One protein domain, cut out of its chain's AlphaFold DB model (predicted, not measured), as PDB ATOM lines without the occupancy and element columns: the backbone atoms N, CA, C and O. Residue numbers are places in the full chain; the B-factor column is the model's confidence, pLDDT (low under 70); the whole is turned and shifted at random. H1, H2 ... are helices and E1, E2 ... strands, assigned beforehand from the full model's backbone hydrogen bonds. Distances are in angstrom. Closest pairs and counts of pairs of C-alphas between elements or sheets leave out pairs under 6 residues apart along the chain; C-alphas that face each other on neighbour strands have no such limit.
ATOM      1  N   VAL A 323     205.412 132.348 -74.580       90.56
ATOM      2  CA  VAL A 323     205.365 131.056 -75.272       90.56
ATOM      3  C   VAL A 323     203.970 130.852 -75.854       90.56
ATOM      4  O   VAL A 323     202.974 130.883 -75.144       90.56
ATOM      5  N   THR A 324     203.883 130.677 -77.173       77.81
ATOM      6  CA  THR A 324     202.598 130.598 -77.896       77.81
ATOM      7  C   THR A 324     202.180 129.171 -78.241       77.81
ATOM      8  O   THR A 324     201.022 128.933 -78.564       77.81
ATOM      9  N   THR A 325     203.102 128.207 -78.173       68.88
ATOM     10  CA  THR A 325     202.880 126.811 -78.593       68.88
ATOM     11  C   THR A 325     203.114 125.798 -77.472       68.88
ATOM     12  O   THR A 325     203.227 124.600 -77.733       68.88
ATOM     13  N   HIS A 326     203.240 126.260 -76.226       69.81
ATOM     14  CA  HIS A 326     203.533 125.385 -75.100       69.81
ATOM     15  C   HIS A 326     202.239 124.751 -74.569       69.81
ATOM     16  O   HIS A 326     201.501 125.358 -73.803       69.81
ATOM     17  N   GLN A 327     201.950 123.528 -75.016       62.44
ATOM     18  CA  GLN A 327     200.857 122.681 -74.507       62.44
ATOM     19  C   GLN A 327     201.352 121.263 -74.192       62.44
ATOM     20  O   GLN A 327     200.631 120.272 -74.320       62.44
ATOM     21  N   GLN A 328     202.633 121.122 -73.858       69.44
ATOM     22  CA  GLN A 328     203.220 119.807 -73.656       69.44
ATOM     23  C   GLN A 328     203.114 119.391 -72.199       69.44
ATOM     24  O   GLN A 328     203.924 119.774 -71.372       69.44
ATOM     25  N   SER A 329     202.191 118.477 -71.920       83.44
ATOM     26  CA  SER A 329     202.073 117.840 -70.609       83.44
ATOM     27  C   SER A 329     203.228 116.891 -70.269       83.44
ATOM     28  O   SER A 329     203.211 116.292 -69.204       83.44
ATOM     29  N   ILE A 330     204.225 116.698 -71.142       89.25
ATOM     30  CA  ILE A 330     205.317 115.735 -70.933       89.25
ATOM     31  C   ILE A 330     206.558 116.450 -70.401       89.25
ATOM     32  O   ILE A 330     207.223 117.196 -71.119       89.25
ATOM     33  N   ILE A 331     206.918 116.128 -69.161       90.62
ATOM     34  CA  ILE A 331     208.043 116.725 -68.446       90.62
ATOM     35  C   ILE A 331     209.221 115.755 -68.432       90.62
ATOM     36  O   ILE A 331     209.127 114.675 -67.848       90.62
ATOM     37  N   HIS A 332     210.356 116.141 -69.020       93.69
ATOM     38  CA  HIS A 332     211.598 115.363 -68.998       93.69
ATOM     39  C   HIS A 332     212.523 115.817 -67.870       93.69
ATOM     40  O   HIS A 332     213.128 116.888 -67.930       93.69
ATOM     41  N   VAL A 333     212.690 114.971 -66.857       90.69
ATOM     42  CA  VAL A 333     213.691 115.128 -65.796       90.69
ATOM     43  C   VAL A 333     214.998 114.484 -66.235       90.69
ATOM     44  O   VAL A 333     215.073 113.270 -66.438       90.69
ATOM     45  N   LYS A 334     216.054 115.291 -66.369       89.62
ATOM     46  CA  LYS A 334     217.355 114.821 -66.870       89.62
ATOM     47  C   LYS A 334     218.036 113.885 -65.870       89.62
ATOM     48  O   LYS A 334     217.853 114.027 -64.663       89.62
ATOM     49  N   ALA A 335     218.871 112.974 -66.374       82.31
ATOM     50  CA  ALA A 335     219.781 112.175 -65.555       82.31
ATOM     51  C   ALA A 335     220.833 113.081 -64.902       82.31
ATOM     52  O   ALA A 335     221.868 113.398 -65.487       82.31
ATOM     53  N   LYS A 336     220.507 113.585 -63.714       80.00
ATOM     54  CA  LYS A 336     221.358 114.407 -62.854       80.00
ATOM     55  C   LYS A 336     221.016 114.066 -61.413       80.00
ATOM     56  O   LYS A 336     219.878 113.722 -61.133       80.00
ATOM     57  N   GLU A 337     221.946 114.255 -60.483       77.56
ATOM     58  CA  GLU A 337     221.716 113.999 -59.050       77.56
ATOM     59  C   GLU A 337     220.785 115.036 -58.380       77.56
ATOM     60  O   GLU A 337     221.158 115.698 -57.413       77.56
ATOM     61  N   SER A 338     219.622 115.332 -58.960       89.50
ATOM     62  CA  SER A 338     218.608 116.210 -58.366       89.50
ATOM     63  C   SER A 338     217.712 115.426 -57.409       89.50
ATOM     64  O   SER A 338     217.612 114.194 -57.503       89.50
ATOM     65  N   LYS A 339     217.042 116.129 -56.492       91.25
ATOM     66  CA  LYS A 339     216.050 115.509 -55.600       91.25
ATOM     67  C   LYS A 339     214.941 114.860 -56.434       91.25
ATOM     68  O   LYS A 339     214.662 113.670 -56.265       91.25
ATOM     69  N   SER A 340     214.452 115.578 -57.447       91.12
ATOM     70  CA  SER A 340     213.380 115.082 -58.316       91.12
ATOM     71  C   SER A 340     213.798 113.876 -59.164       91.12
ATOM     72  O   SER A 340     213.005 112.956 -59.345       91.12
ATOM     73  N   HIS A 341     215.039 113.826 -59.660       93.81
ATOM     74  CA  HIS A 341     215.524 112.669 -60.418       93.81
ATOM     75  C   HIS A 341     215.581 111.415 -59.540       93.81
ATOM     76  O   HIS A 341     215.044 110.380 -59.928       93.81
ATOM     77  N   ARG A 342     216.153 111.521 -58.331       94.00
ATOM     78  CA  ARG A 342     216.202 110.407 -57.367       94.00
ATOM     79  C   ARG A 342     214.805 109.936 -56.970       94.00
ATOM     80  O   ARG A 342     214.571 108.734 -56.855       94.00
ATOM     81  N   LEU A 343     213.867 110.867 -56.781       93.88
ATOM     82  CA  LEU A 343     212.472 110.527 -56.520       93.88
ATOM     83  C   LEU A 343     211.881 109.715 -57.679       93.88
ATOM     84  O   LEU A 343     211.316 108.644 -57.449       93.88
ATOM     85  N   LEU A 344     212.003 110.214 -58.910       94.19
ATOM     86  CA  LEU A 344     211.423 109.561 -60.082       94.19
ATOM     87  C   LEU A 344     212.068 108.210 -60.375       94.19
ATOM     88  O   LEU A 344     211.338 107.287 -60.718       94.19
ATOM     89  N   GLN A 345     213.373 108.053 -60.148       95.56
ATOM     90  CA  GLN A 345     214.045 106.756 -60.222       95.56
ATOM     91  C   GLN A 345     213.387 105.729 -59.298       95.56
ATOM     92  O   GLN A 345     212.941 104.678 -59.757       95.56
ATOM     93  N   ARG A 346     213.236 106.061 -58.009       95.25
ATOM     94  CA  ARG A 346     212.591 105.171 -57.027       95.25
ATOM     95  C   ARG A 346     211.149 104.840 -57.420       95.25
ATOM     96  O   ARG A 346     210.686 103.721 -57.203       95.25
ATOM     97  N   LYS A 347     210.409 105.811 -57.969       94.81
ATOM     98  CA  LYS A 347     209.030 105.598 -58.440       94.81
ATOM     99  C   LYS A 347     208.984 104.701 -59.670       94.81
ATOM    100  O   LYS A 347     208.159 103.795 -59.690       94.81
ATOM    101  N   PHE A 348     209.870 104.917 -60.635       94.56
ATOM    102  CA  PHE A 348     209.998 104.094 -61.830       94.56
ATOM    103  C   PHE A 348     210.319 102.648 -61.456       94.56
ATOM    104  O   PHE A 348     209.532 101.763 -61.766       94.56
ATOM    105  N   GLU A 349     211.375 102.410 -60.673       94.56
ATOM    106  CA  GLU A 349     211.752 101.068 -60.206       94.56
ATOM    107  C   GLU A 349     210.609 100.366 -59.462       94.56
ATOM    108  O   GLU A 349     210.375  99.171 -59.655       94.56
ATOM    109  N   LYS A 350     209.863 101.110 -58.634       94.88
ATOM    110  CA  LYS A 350     208.677 100.591 -57.947       94.88
ATOM    111  C   LYS A 350     207.567 100.221 -58.929       94.88
ATOM    112  O   LYS A 350     206.990  99.149 -58.792       94.88
ATOM    113  N   TYR A 351     207.226 101.101 -59.870       93.12
ATOM    114  CA  TYR A 351     206.084 100.914 -60.769       93.12
ATOM    115  C   TYR A 351     206.357  99.907 -61.883       93.12
ATOM    116  O   TYR A 351     205.452  99.156 -62.229       93.12
ATOM    117  N   SER A 352     207.595  99.788 -62.365       90.75
ATOM    118  CA  SER A 352     207.984  98.765 -63.343       90.75
ATOM    119  C   SER A 352     207.779  97.336 -62.832       90.75
ATOM    120  O   SER A 352     207.581  96.432 -63.637       90.75
ATOM    121  N   ARG A 353     207.796  97.127 -61.508       92.12
ATOM    122  CA  ARG A 353     207.556  95.821 -60.867       92.12
ATOM    123  C   ARG A 353     206.076  95.518 -60.619       92.12
ATOM    124  O   ARG A 353     205.751  94.398 -60.242       92.12
ATOM    125  N   LEU A 354     205.185  96.500 -60.763       90.25
ATOM    126  CA  LEU A 354     203.751  96.292 -60.572       90.25
ATOM    127  C   LEU A 354     203.135  95.669 -61.829       90.25
ATOM    128  O   LEU A 354     203.568  95.949 -62.941       90.25
ATOM    129  N   ALA A 355     202.083  94.867 -61.659       84.81
ATOM    130  CA  ALA A 355     201.266  94.390 -62.781       84.81
ATOM    131  C   ALA A 355     200.357  95.494 -63.369       84.81
ATOM    132  O   ALA A 355     199.842  95.351 -64.469       84.81
ATOM    133  N   ASP A 356     200.168  96.595 -62.636       90.25
ATOM    134  CA  ASP A 356     199.301  97.715 -63.005       90.25
ATOM    135  C   ASP A 356     199.928  98.605 -64.095       90.25
ATOM    136  O   ASP A 356     200.826  99.412 -63.823       90.25
ATOM    137  N   GLU A 357     199.434  98.473 -65.328       89.75
ATOM    138  CA  GLU A 357     199.883  99.253 -66.487       89.75
ATOM    139  C   GLU A 357     199.634 100.760 -66.334       89.75
ATOM    140  O   GLU A 357     200.431 101.566 -66.818       89.75
ATOM    141  N   GLU A 358     198.588 101.176 -65.614       88.06
ATOM    142  CA  GLU A 358     198.332 102.602 -65.379       88.06
ATOM    143  C   GLU A 358     199.431 103.227 -64.514       88.06
ATOM    144  O   GLU A 358     199.962 104.289 -64.849       88.06
ATOM    145  N   SER A 359     199.882 102.539 -63.458       86.81
ATOM    146  CA  SER A 359     201.024 103.006 -62.659       86.81
ATOM    147  C   SER A 359     202.324 103.082 -63.474       86.81
ATOM    148  O   SER A 359     203.112 104.004 -63.248       86.81
ATOM    149  N   LYS A 360     202.555 102.178 -64.438       87.75
ATOM    150  CA  LYS A 360     203.736 102.228 -65.326       87.75
ATOM    151  C   LYS A 360     203.713 103.429 -66.272       87.75
ATOM    152  O   LYS A 360     204.767 103.958 -66.613       87.75
ATOM    153  N   LYS A 361     202.529 103.900 -66.673       90.81
ATOM    154  CA  LYS A 361     202.391 105.094 -67.525       90.81
ATOM    155  C   LYS A 361     202.694 106.401 -66.789       90.81
ATOM    156  O   LYS A 361     202.988 107.394 -67.450       90.81
ATOM    157  N   LEU A 362     202.648 106.412 -65.452       89.81
ATOM    158  CA  LEU A 362     202.872 107.624 -64.655       89.81
ATOM    159  C   LEU A 362     204.304 108.161 -64.757       89.81
ATOM    160  O   LEU A 362     204.504 109.369 -64.658       89.81
ATOM    161  N   VAL A 363     205.295 107.283 -64.923       94.31
ATOM    162  CA  VAL A 363     206.699 107.664 -65.108       94.31
ATOM    163  C   VAL A 363     207.398 106.646 -66.001       94.31
ATOM    164  O   VAL A 363     207.279 105.445 -65.785       94.31
ATOM    165  N   GLN A 364     208.148 107.119 -66.991       93.81
ATOM    166  CA  GLN A 364     208.838 106.265 -67.958       93.81
ATOM    167  C   GLN A 364     210.303 106.678 -68.076       93.81
ATOM    168  O   GLN A 364     210.637 107.853 -67.931       93.81
ATOM    169  N   ALA A 365     211.189 105.723 -68.348       93.81
ATOM    170  CA  ALA A 365     212.569 106.034 -68.698       93.81
ATOM    171  C   ALA A 365     212.615 106.735 -70.064       93.81
ATOM    172  O   ALA A 365     211.885 106.371 -70.985       93.81
ATOM    173  N   HIS A 366     213.477 107.738 -70.206       93.12
ATOM    174  CA  HIS A 366     213.635 108.465 -71.463       93.12
ATOM    175  C   HIS A 366     214.877 107.993 -72.225       93.12
ATOM    176  O   HIS A 366     215.929 107.779 -71.624       93.12
ATOM    177  N   ALA A 367     214.797 107.903 -73.558       90.12
ATOM    178  CA  ALA A 367     215.888 107.397 -74.405       90.12
ATOM    179  C   ALA A 367     217.199 108.198 -74.264       90.12
ATOM    180  O   ALA A 367     218.288 107.642 -74.356       90.12
ATOM    181  N   LYS A 368     217.106 109.504 -73.981       88.19
ATOM    182  CA  LYS A 368     218.267 110.380 -73.710       88.19
ATOM    183  C   LYS A 368     218.723 110.354 -72.237       88.19
ATOM    184  O   LYS A 368     219.369 111.297 -71.782       88.19
ATOM    185  N   GLY A 369     218.328 109.330 -71.481       90.75
ATOM    186  CA  GLY A 369     218.516 109.222 -70.036       90.75
ATOM    187  C   GLY A 369     217.506 110.041 -69.227       90.75
ATOM    188  O   GLY A 369     216.883 110.980 -69.731       90.75
ATOM    189  N   GLY A 370     217.357 109.707 -67.945       94.38
ATOM    190  CA  GLY A 370     216.399 110.347 -67.044       94.38
ATOM    191  C   GLY A 370     214.988 109.767 -67.160       94.38
ATOM    192  O   GLY A 370     214.813 108.638 -67.618       94.38
ATOM    193  N   TYR A 371     213.988 110.547 -66.748       95.81
ATOM    194  CA  TYR A 371     212.597 110.097 -66.656       95.81
ATOM    195  C   TYR A 371     211.633 111.125 -67.229       95.81
ATOM    196  O   TYR A 371     211.864 112.327 -67.103       95.81
ATOM    197  N   ILE A 372     210.544 110.655 -67.824       94.75
ATOM    198  CA  ILE A 372     209.408 111.478 -68.234       94.75
ATOM    199  C   ILE A 372     208.183 111.162 -67.386       94.75
ATOM    200  O   ILE A 372     207.971 110.012 -67.008       94.75
ATOM    201  N   TYR A 373     207.372 112.174 -67.109       95.00
ATOM    202  CA  TYR A 373     206.042 112.025 -66.517       95.00
ATOM    203  C   TYR A 373     205.088 113.051 -67.124       95.00
ATOM    204  O   TYR A 373     205.531 113.996 -67.780       95.00
ATOM    205  N   LYS A 374     203.783 112.847 -66.919       93.31
ATOM    206  CA  LYS A 374     202.751 113.780 -67.378       93.31
ATOM    207  C   LYS A 374     202.321 114.750 -66.273       93.31
ATOM    208  O   LYS A 374     202.090 114.302 -65.147       93.31
ATOM    209  N   SER A 375     202.187 116.034 -66.605       92.44
ATOM    210  CA  SER A 375     201.662 117.092 -65.732       92.44
ATOM    211  C   SER A 375     200.812 118.118 -66.499       92.44
ATOM    212  O   SER A 375     200.834 118.132 -67.727       92.44
ATOM    213  N   GLU A 376     200.066 118.968 -65.794       92.12
ATOM    214  CA  GLU A 376     199.256 120.040 -66.400       92.12
ATOM    215  C   GLU A 376     200.114 121.277 -66.673       92.12
ATOM    216  O   GLU A 376     200.768 121.789 -65.766       92.12
ATOM    217  N   CYS A 377     200.116 121.776 -67.909       89.06
ATOM    218  CA  CYS A 377     200.944 122.915 -68.315       89.06
ATOM    219  C   CYS A 377     200.050 124.011 -68.897       89.06
ATOM    220  O   CYS A 377     199.659 123.933 -70.057       89.06
ATOM    221  N   ASN A 378     199.737 125.017 -68.078       88.88
ATOM    222  CA  ASN A 378     198.872 126.139 -68.437       88.88
ATOM    223  C   ASN A 378     199.615 127.453 -68.177       88.88
ATOM    224  O   ASN A 378     199.440 128.079 -67.136       88.88
ATOM    225  N   HIS A 379     200.491 127.848 -69.099       91.25
ATOM    226  CA  HIS A 379     201.228 129.106 -68.990       91.25
ATOM    227  C   HIS A 379     201.545 129.706 -70.361       91.25
ATOM    228  O   HIS A 379     201.942 129.013 -71.295       91.25
ATOM    229  N   SER A 380     201.411 131.026 -70.454       93.44
ATOM    230  CA  SER A 380     201.756 131.855 -71.620       93.44
ATOM    231  C   SER A 380     203.174 132.415 -71.559       93.44
ATOM    232  O   SER A 380     203.640 133.033 -72.515       93.44
ATOM    233  N   GLN A 381     203.881 132.194 -70.451       95.12
ATOM    234  CA  GLN A 381     205.239 132.671 -70.218       95.12
ATOM    235  C   GLN A 381     206.154 131.540 -69.750       95.12
ATOM    236  O   GLN A 381     205.714 130.566 -69.142       95.12
ATOM    237  N   ALA A 382     207.446 131.678 -70.024       96.00
ATOM    238  CA  ALA A 382     208.482 130.749 -69.595       96.00
ATOM    239  C   ALA A 382     209.778 131.491 -69.263       96.00
ATOM    240  O   ALA A 382     210.009 132.610 -69.728       96.00
ATOM    241  N   ILE A 383     210.662 130.844 -68.501       96.12
ATOM    242  CA  ILE A 383     211.979 131.399 -68.184       96.12
ATOM    243  C   ILE A 383     213.080 130.894 -69.116       96.12
ATOM    244  O   ILE A 383     213.130 129.730 -69.522       96.12
ATOM    245  N   PHE A 384     214.036 131.776 -69.394       94.81
ATOM    246  CA  PHE A 384     215.213 131.488 -70.198       94.81
ATOM    247  C   PHE A 384     216.472 132.118 -69.594       94.81
ATOM    248  O   PHE A 384     216.572 133.335 -69.439       94.81
ATOM    249  N   PHE A 385     217.487 131.298 -69.322       92.81
ATOM    250  CA  PHE A 385     218.809 131.780 -68.916       92.81
ATOM    251  C   PHE A 385     219.716 131.979 -70.126       92.81
ATOM    252  O   PHE A 385     219.843 131.087 -70.970       92.81
ATOM    253  N   LYS A 386     220.434 133.106 -70.165       88.31
ATOM    254  CA  LYS A 386     221.523 133.289 -71.129       88.31
ATOM    255  C   LYS A 386     222.615 132.234 -70.897       88.31
ATOM    256  O   LYS A 386     222.830 131.737 -69.789       88.31
ATOM    257  N   LYS A 387     223.340 131.883 -71.962       78.38
ATOM    258  CA  LYS A 387     224.516 131.007 -71.861       78.38
ATOM    259  C   LYS A 387     225.502 131.629 -70.851       78.38
ATOM    260  O   LYS A 387     225.747 132.828 -70.912       78.38
ATOM    261  N   ASN A 388     226.006 130.825 -69.912       73.25
ATOM    262  CA  ASN A 388     226.939 131.205 -68.836       73.25
ATOM    263  C   ASN A 388     226.391 132.102 -67.703       73.25
ATOM    264  O   ASN A 388     227.157 132.476 -66.822       73.25
ATOM    265  N   SER A 389     225.090 132.418 -67.648       74.06
ATOM    266  CA  SER A 389     224.529 133.174 -66.508       74.06
ATOM    267  C   SER A 389     224.192 132.303 -65.287       74.06
ATOM    268  O   SER A 389     223.793 132.829 -64.258       74.06
ATOM    269  N   ARG A 390     224.327 130.974 -65.403       67.06
ATOM    270  CA  ARG A 390     223.829 129.990 -64.421       67.06
ATOM    271  C   ARG A 390     224.836 129.622 -63.334       67.06
ATOM    272  O   ARG A 390     224.434 129.320 -62.216       67.06
ATOM    273  N   ASP A 391     226.127 129.664 -63.653       59.81
ATOM    274  CA  ASP A 391     227.172 129.079 -62.801       59.81
ATOM    275  C   ASP A 391     227.428 129.874 -61.513       59.81
ATOM    276  O   ASP A 391     228.101 129.385 -60.613       59.81
ATOM    277  N   LYS A 392     226.859 131.079 -61.383       62.22
ATOM    278  CA  LYS A 392     227.082 131.952 -60.223       62.22
ATOM    279  C   LYS A 392     226.114 131.733 -59.054       62.22
ATOM    280  O   LYS A 392     226.322 132.341 -58.015       62.22
ATOM    281  N   GLN A 393     225.047 130.943 -59.212       66.50
ATOM    282  CA  GLN A 393     223.884 131.022 -58.305       66.50
ATOM    283  C   GLN A 393     223.336 129.667 -57.818       66.50
ATOM    284  O   GLN A 393     222.183 129.581 -57.411       66.50
ATOM    285  N   HIS A 394     224.125 128.587 -57.866       86.31
ATOM    286  CA  HIS A 394     223.701 127.244 -57.412       86.31
ATOM    287  C   HIS A 394     222.373 126.743 -58.027       86.31
ATOM    288  O   HIS A 394     221.666 125.926 -57.436       86.31
ATOM    289  N   ILE A 395     222.035 127.208 -59.235       91.94
ATOM    290  CA  ILE A 395     220.789 126.857 -59.923       91.94
ATOM    291  C   ILE A 395     220.969 125.539 -60.665       91.94
ATOM    292  O   ILE A 395     221.750 125.424 -61.620       91.94
ATOM    293  N   LYS A 396     220.159 124.551 -60.309       93.06
ATOM    294  CA  LYS A 396     220.069 123.283 -61.021       93.06
ATOM    295  C   LYS A 396     218.796 123.252 -61.849       93.06
ATOM    296  O   LYS A 396     217.701 123.143 -61.322       93.06
ATOM    297  N   ILE A 397     218.942 123.270 -63.173       93.81
ATOM    298  CA  ILE A 397     217.821 122.971 -64.075       93.81
ATOM    299  C   ILE A 397     217.563 121.467 -64.031       93.81
ATOM    300  O   ILE A 397     218.421 120.677 -64.454       93.81
ATOM    301  N   VAL A 398     216.392 121.099 -63.523       94.31
ATOM    302  CA  VAL A 398     216.018 119.718 -63.210       94.31
ATOM    303  C   VAL A 398     215.232 119.085 -64.345       94.31
ATOM    304  O   VAL A 398     215.546 117.962 -64.751       94.31
ATOM    305  N   SER A 399     214.261 119.810 -64.899       95.31
ATOM    306  CA  SER A 399     213.421 119.301 -65.976       95.31
ATOM    307  C   SER A 399     213.206 120.301 -67.102       95.31
ATOM    308  O   SER A 399     213.461 121.503 -66.959       95.31
ATOM    309  N   ARG A 400     212.793 119.768 -68.251       94.81
ATOM    310  CA  ARG A 400     212.371 120.536 -69.420       94.81
ATOM    311  C   ARG A 400     211.164 119.904 -70.104       94.81
ATOM    312  O   ARG A 400     211.017 118.684 -70.037       94.81
ATOM    313  N   GLY A 401     210.377 120.720 -70.794       92.62
ATOM    314  CA  GLY A 401     209.413 120.258 -71.793       92.62
ATOM    315  C   GLY A 401     210.136 119.686 -73.017       92.62
ATOM    316  O   GLY A 401     211.363 119.822 -73.148       92.62
ATOM    317  N   LEU A 402     209.409 119.045 -73.938       88.38
ATOM    318  CA  LEU A 402     210.014 118.535 -75.182       88.38
ATOM    319  C   LEU A 402     210.430 119.680 -76.120       88.38
ATOM    320  O   LEU A 402     211.347 119.519 -76.923       88.38
ATOM    321  N   ASP A 403     209.813 120.848 -75.972       89.31
ATOM    322  CA  ASP A 403     210.189 122.114 -76.606       89.31
ATOM    323  C   ASP A 403     211.399 122.810 -75.948       89.31
ATOM    324  O   ASP A 403     211.827 123.883 -76.373       89.31
ATOM    325  N   ASN A 404     212.012 122.170 -74.949       90.44
ATOM    326  CA  ASN A 404     213.123 122.668 -74.146       90.44
ATOM    327  C   ASN A 404     212.797 123.840 -73.211       90.44
ATOM    328  O   ASN A 404     213.748 124.392 -72.642       90.44
ATOM    329  N   VAL A 405     211.533 124.190 -72.969       93.25
ATOM    330  CA  VAL A 405     211.174 125.110 -71.875       93.25
ATOM    331  C   VAL A 405     211.696 124.560 -70.545       93.25
ATOM    332  O   VAL A 405     211.793 123.349 -70.361       93.25
ATOM    333  N   ILE A 406     212.161 125.434 -69.647       95.38
ATOM    334  CA  ILE A 406     212.603 125.029 -68.306       95.38
ATOM    335  C   ILE A 406     211.359 124.765 -67.467       95.38
ATOM    336  O   ILE A 406     210.581 125.676 -67.241       95.38
ATOM    337  N   GLU A 407     211.217 123.530 -66.992       96.50
ATOM    338  CA  GLU A 407     209.994 123.073 -66.319       96.50
ATOM    339  C   GLU A 407     210.145 122.919 -64.809       96.50
ATOM    340  O   GLU A 407     209.161 122.849 -64.077       96.50
ATOM    341  N   ALA A 408     211.382 122.825 -64.327       97.25
ATOM    342  CA  ALA A 408     211.674 122.775 -62.906       97.25
ATOM    343  C   ALA A 408     213.116 123.183 -62.631       97.25
ATOM    344  O   ALA A 408     214.044 122.870 -63.399       97.25
ATOM    345  N   MET A 409     213.308 123.821 -61.483       96.75
ATOM    346  CA  MET A 409     214.620 124.135 -60.931       96.75
ATOM    347  C   MET A 409     214.688 123.761 -59.456       96.75
ATOM    348  O   MET A 409     213.702 123.868 -58.730       96.75
ATOM    349  N   GLU A 410     215.885 123.379 -59.036       96.19
ATOM    350  CA  GLU A 410     216.305 123.282 -57.640       96.19
ATOM    351  C   GLU A 410     217.361 124.376 -57.424       96.19
ATOM    352  O   GLU A 410     218.300 124.469 -58.220       96.19
ATOM    353  N   ILE A 411     217.199 125.225 -56.407       95.25
ATOM    354  CA  ILE A 411     218.139 126.319 -56.109       95.25
ATOM    355  C   ILE A 411     218.610 126.172 -54.669       95.25
ATOM    356  O   ILE A 411     217.796 126.113 -53.744       95.25
ATOM    357  N   GLY A 412     219.928 126.054 -54.503       93.25
ATOM    358  CA  GLY A 412     220.512 125.669 -53.223       93.25
ATOM    359  C   GLY A 412     219.947 124.333 -52.734       93.25
ATOM    360  O   GLY A 412     219.769 123.384 -53.505       93.25
ATOM    361  N   ASP A 413     219.651 124.263 -51.444       94.06
ATOM    362  CA  ASP A 413     219.108 123.093 -50.762       94.06
ATOM    363  C   ASP A 413     217.653 123.257 -50.293       94.06
ATOM    364  O   ASP A 413     217.047 122.258 -49.899       94.06
ATOM    365  N   HIS A 414     217.061 124.447 -50.403       96.31
ATOM    366  CA  HIS A 414     215.752 124.761 -49.821       96.31
ATOM    367  C   HIS A 414     214.700 125.235 -50.840       96.31
ATOM    368  O   HIS A 414     213.515 125.222 -50.518       96.31
ATOM    369  N   ILE A 415     215.063 125.574 -52.085       97.94
ATOM    370  CA  ILE A 415     214.096 126.077 -53.080       97.94
ATOM    371  C   ILE A 415     213.800 125.028 -54.157       97.94
ATOM    372  O   ILE A 415     214.703 124.552 -54.856       97.94
ATOM    373  N   LEU A 416     212.516 124.707 -54.327       98.12
ATOM    374  CA  LEU A 416     211.977 123.872 -55.402       98.12
ATOM    375  C   LEU A 416     211.031 124.696 -56.272       98.12
ATOM    376  O   LEU A 416     210.211 125.458 -55.768       98.12
ATOM    377  N   THR A 417     211.102 124.523 -57.588       98.06
ATOM    378  CA  THR A 417     210.193 125.220 -58.504       98.06
ATOM    379  C   THR A 417     209.678 124.306 -59.605       98.06
ATOM    380  O   THR A 417     210.426 123.455 -60.091       98.06
ATOM    381  N   PHE A 418     208.437 124.528 -60.036       97.75
ATOM    382  CA  PHE A 418     207.778 123.820 -61.132       97.75
ATOM    383  C   PHE A 418     207.027 124.819 -62.015       97.75
ATOM    384  O   PHE A 418     206.256 125.618 -61.501       97.75
ATOM    385  N   GLN A 419     207.233 124.800 -63.329       97.00
ATOM    386  CA  GLN A 419     206.466 125.639 -64.258       97.00
ATOM    387  C   GLN A 419     205.054 125.068 -64.498       97.00
ATOM    388  O   GLN A 419     204.104 125.828 -64.669       97.00
ATOM    389  N   HIS A 420     204.914 123.745 -64.442       95.56
ATOM    390  CA  HIS A 420     203.655 123.006 -64.535       95.56
ATOM    391  C   HIS A 420     202.924 122.888 -63.183       95.56
ATOM    392  O   HIS A 420     203.520 123.005 -62.109       95.56
ATOM    393  N   HIS A 421     201.630 122.581 -63.248       95.19
ATOM    394  CA  HIS A 421     200.686 122.569 -62.131       95.19
ATOM    395  C   HIS A 421     200.479 121.161 -61.556       95.19
ATOM    396  O   HIS A 421     199.483 120.483 -61.820       95.19
ATOM    397  N   ASN A 422     201.416 120.694 -60.726       95.00
ATOM    398  CA  ASN A 422     201.262 119.410 -60.026       95.00
ATOM    399  C   ASN A 422     200.065 119.413 -59.054       95.00
ATOM    400  O   ASN A 422     199.458 118.369 -58.805       95.00
ATOM    401  N   GLU A 423     199.704 120.574 -58.524       94.69
ATOM    402  CA  GLU A 423     198.547 120.798 -57.666       94.69
ATOM    403  C   GLU A 423     197.214 120.516 -58.369       94.69
ATOM    404  O   GLU A 423     196.307 119.997 -57.727       94.69
TER     405      GLU A 423
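Overview. This is residues 323 to 423 of the 460 residues of the protein "GMP synthase subunit A" of Legionella jamestowniensis (UniProt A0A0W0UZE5). A strongly twisted sheet of six strands, curled like part of a barrel, has one long helix, H1, across one face at its E2 and E3 end. The short H2 lies past that end, E4 lies off the sheet near E6, and two free stretches, residues 353 to 358 and 386 to 392, stick out at opposite ends of the longest axis. The 101 printed residues hold E1 H1 H2 E2 E3 E4 E5 E6 E7 in chain order, with under half of the residues in named elements; the class is mixed, helices and strands. The sheet's order is E2 E3 E1 E5 E6 E7, all antiparallel. The whole is compact, with a radius of gyration of the C-alphas of 14.1 A and spans of 45 by 31 by 26 A.

Along the chain. The sheet holds E2, residues 363 to 365; E3, residues 371 to 374, 10.5 A long; E1, residues 330 to 333, which begins at C-alpha 330 (205.317, 115.735, -70.933); E5, residues 395 to 400, 14.2 A; E6, residues 406 to 411, 13.5 A; and E7, residues 415 to 418, 10.5 A, ending at C-alpha 418 (207.778, 123.820, -61.132). H1, residues 339 to 352, is 20.1 A long and begins at C-alpha 339 (216.050, 115.509, -55.600). H2 is residues 357 to 361, and E4 is residues 381 to 384, 10.0 A.

Arrangement. E2 and E7 are the edge strands. E2 and E3 form a hairpin, with N 364 and O 372 2.9 A apart. E3 and E1 are antiparallel, with N 333 and O 371 at 2.8 A, and so are E1 and E5, with N 332 and O 400 at 2.8 A. E5, E6 and E7 form a meander, each strand the antiparallel neighbour of the one before; N 396 and O 410 are 2.8 A apart, N 417 and O 409 2.9 A. H1 is on the sheet at a height of 7.8 A, making two layers, helix over sheet. It lies only just over E2 and E3, with 3 C-alphas on each, and runs across the strands, at 86 degrees to E2 on the local plane; its closest C-alphas to E2 are Phe 348 and Val 363, 5.9 A. E1, H1 H2 and E2 form a split strand-helix-strand unit, two strands running the same way with E3 between them, and its crossover is right-handed. H2 is not on the sheet; H1 touches it with residues 348 to 352 alone, closest at the C-alphas of Tyr 351 and Lys 360, 5.3 A. E4 pairs with no named strand; its closest C-alpha pair with E6 is Ile 383 and Ile 406, 6.4 A. In H1 and H2 every O i to N i+4 pair is within hydrogen-bond range.

Size, cuts and confidence. The two C-alphas farthest apart, Ala 355 and Lys 392, are 45.6 A apart. The printed part has no cut and no long link; E3 to E4 and E4 to E5 are short, the others tight. Mean pLDDT of the printed part is 89.6, with residues 325 to 328 and 390 to 393 under 70.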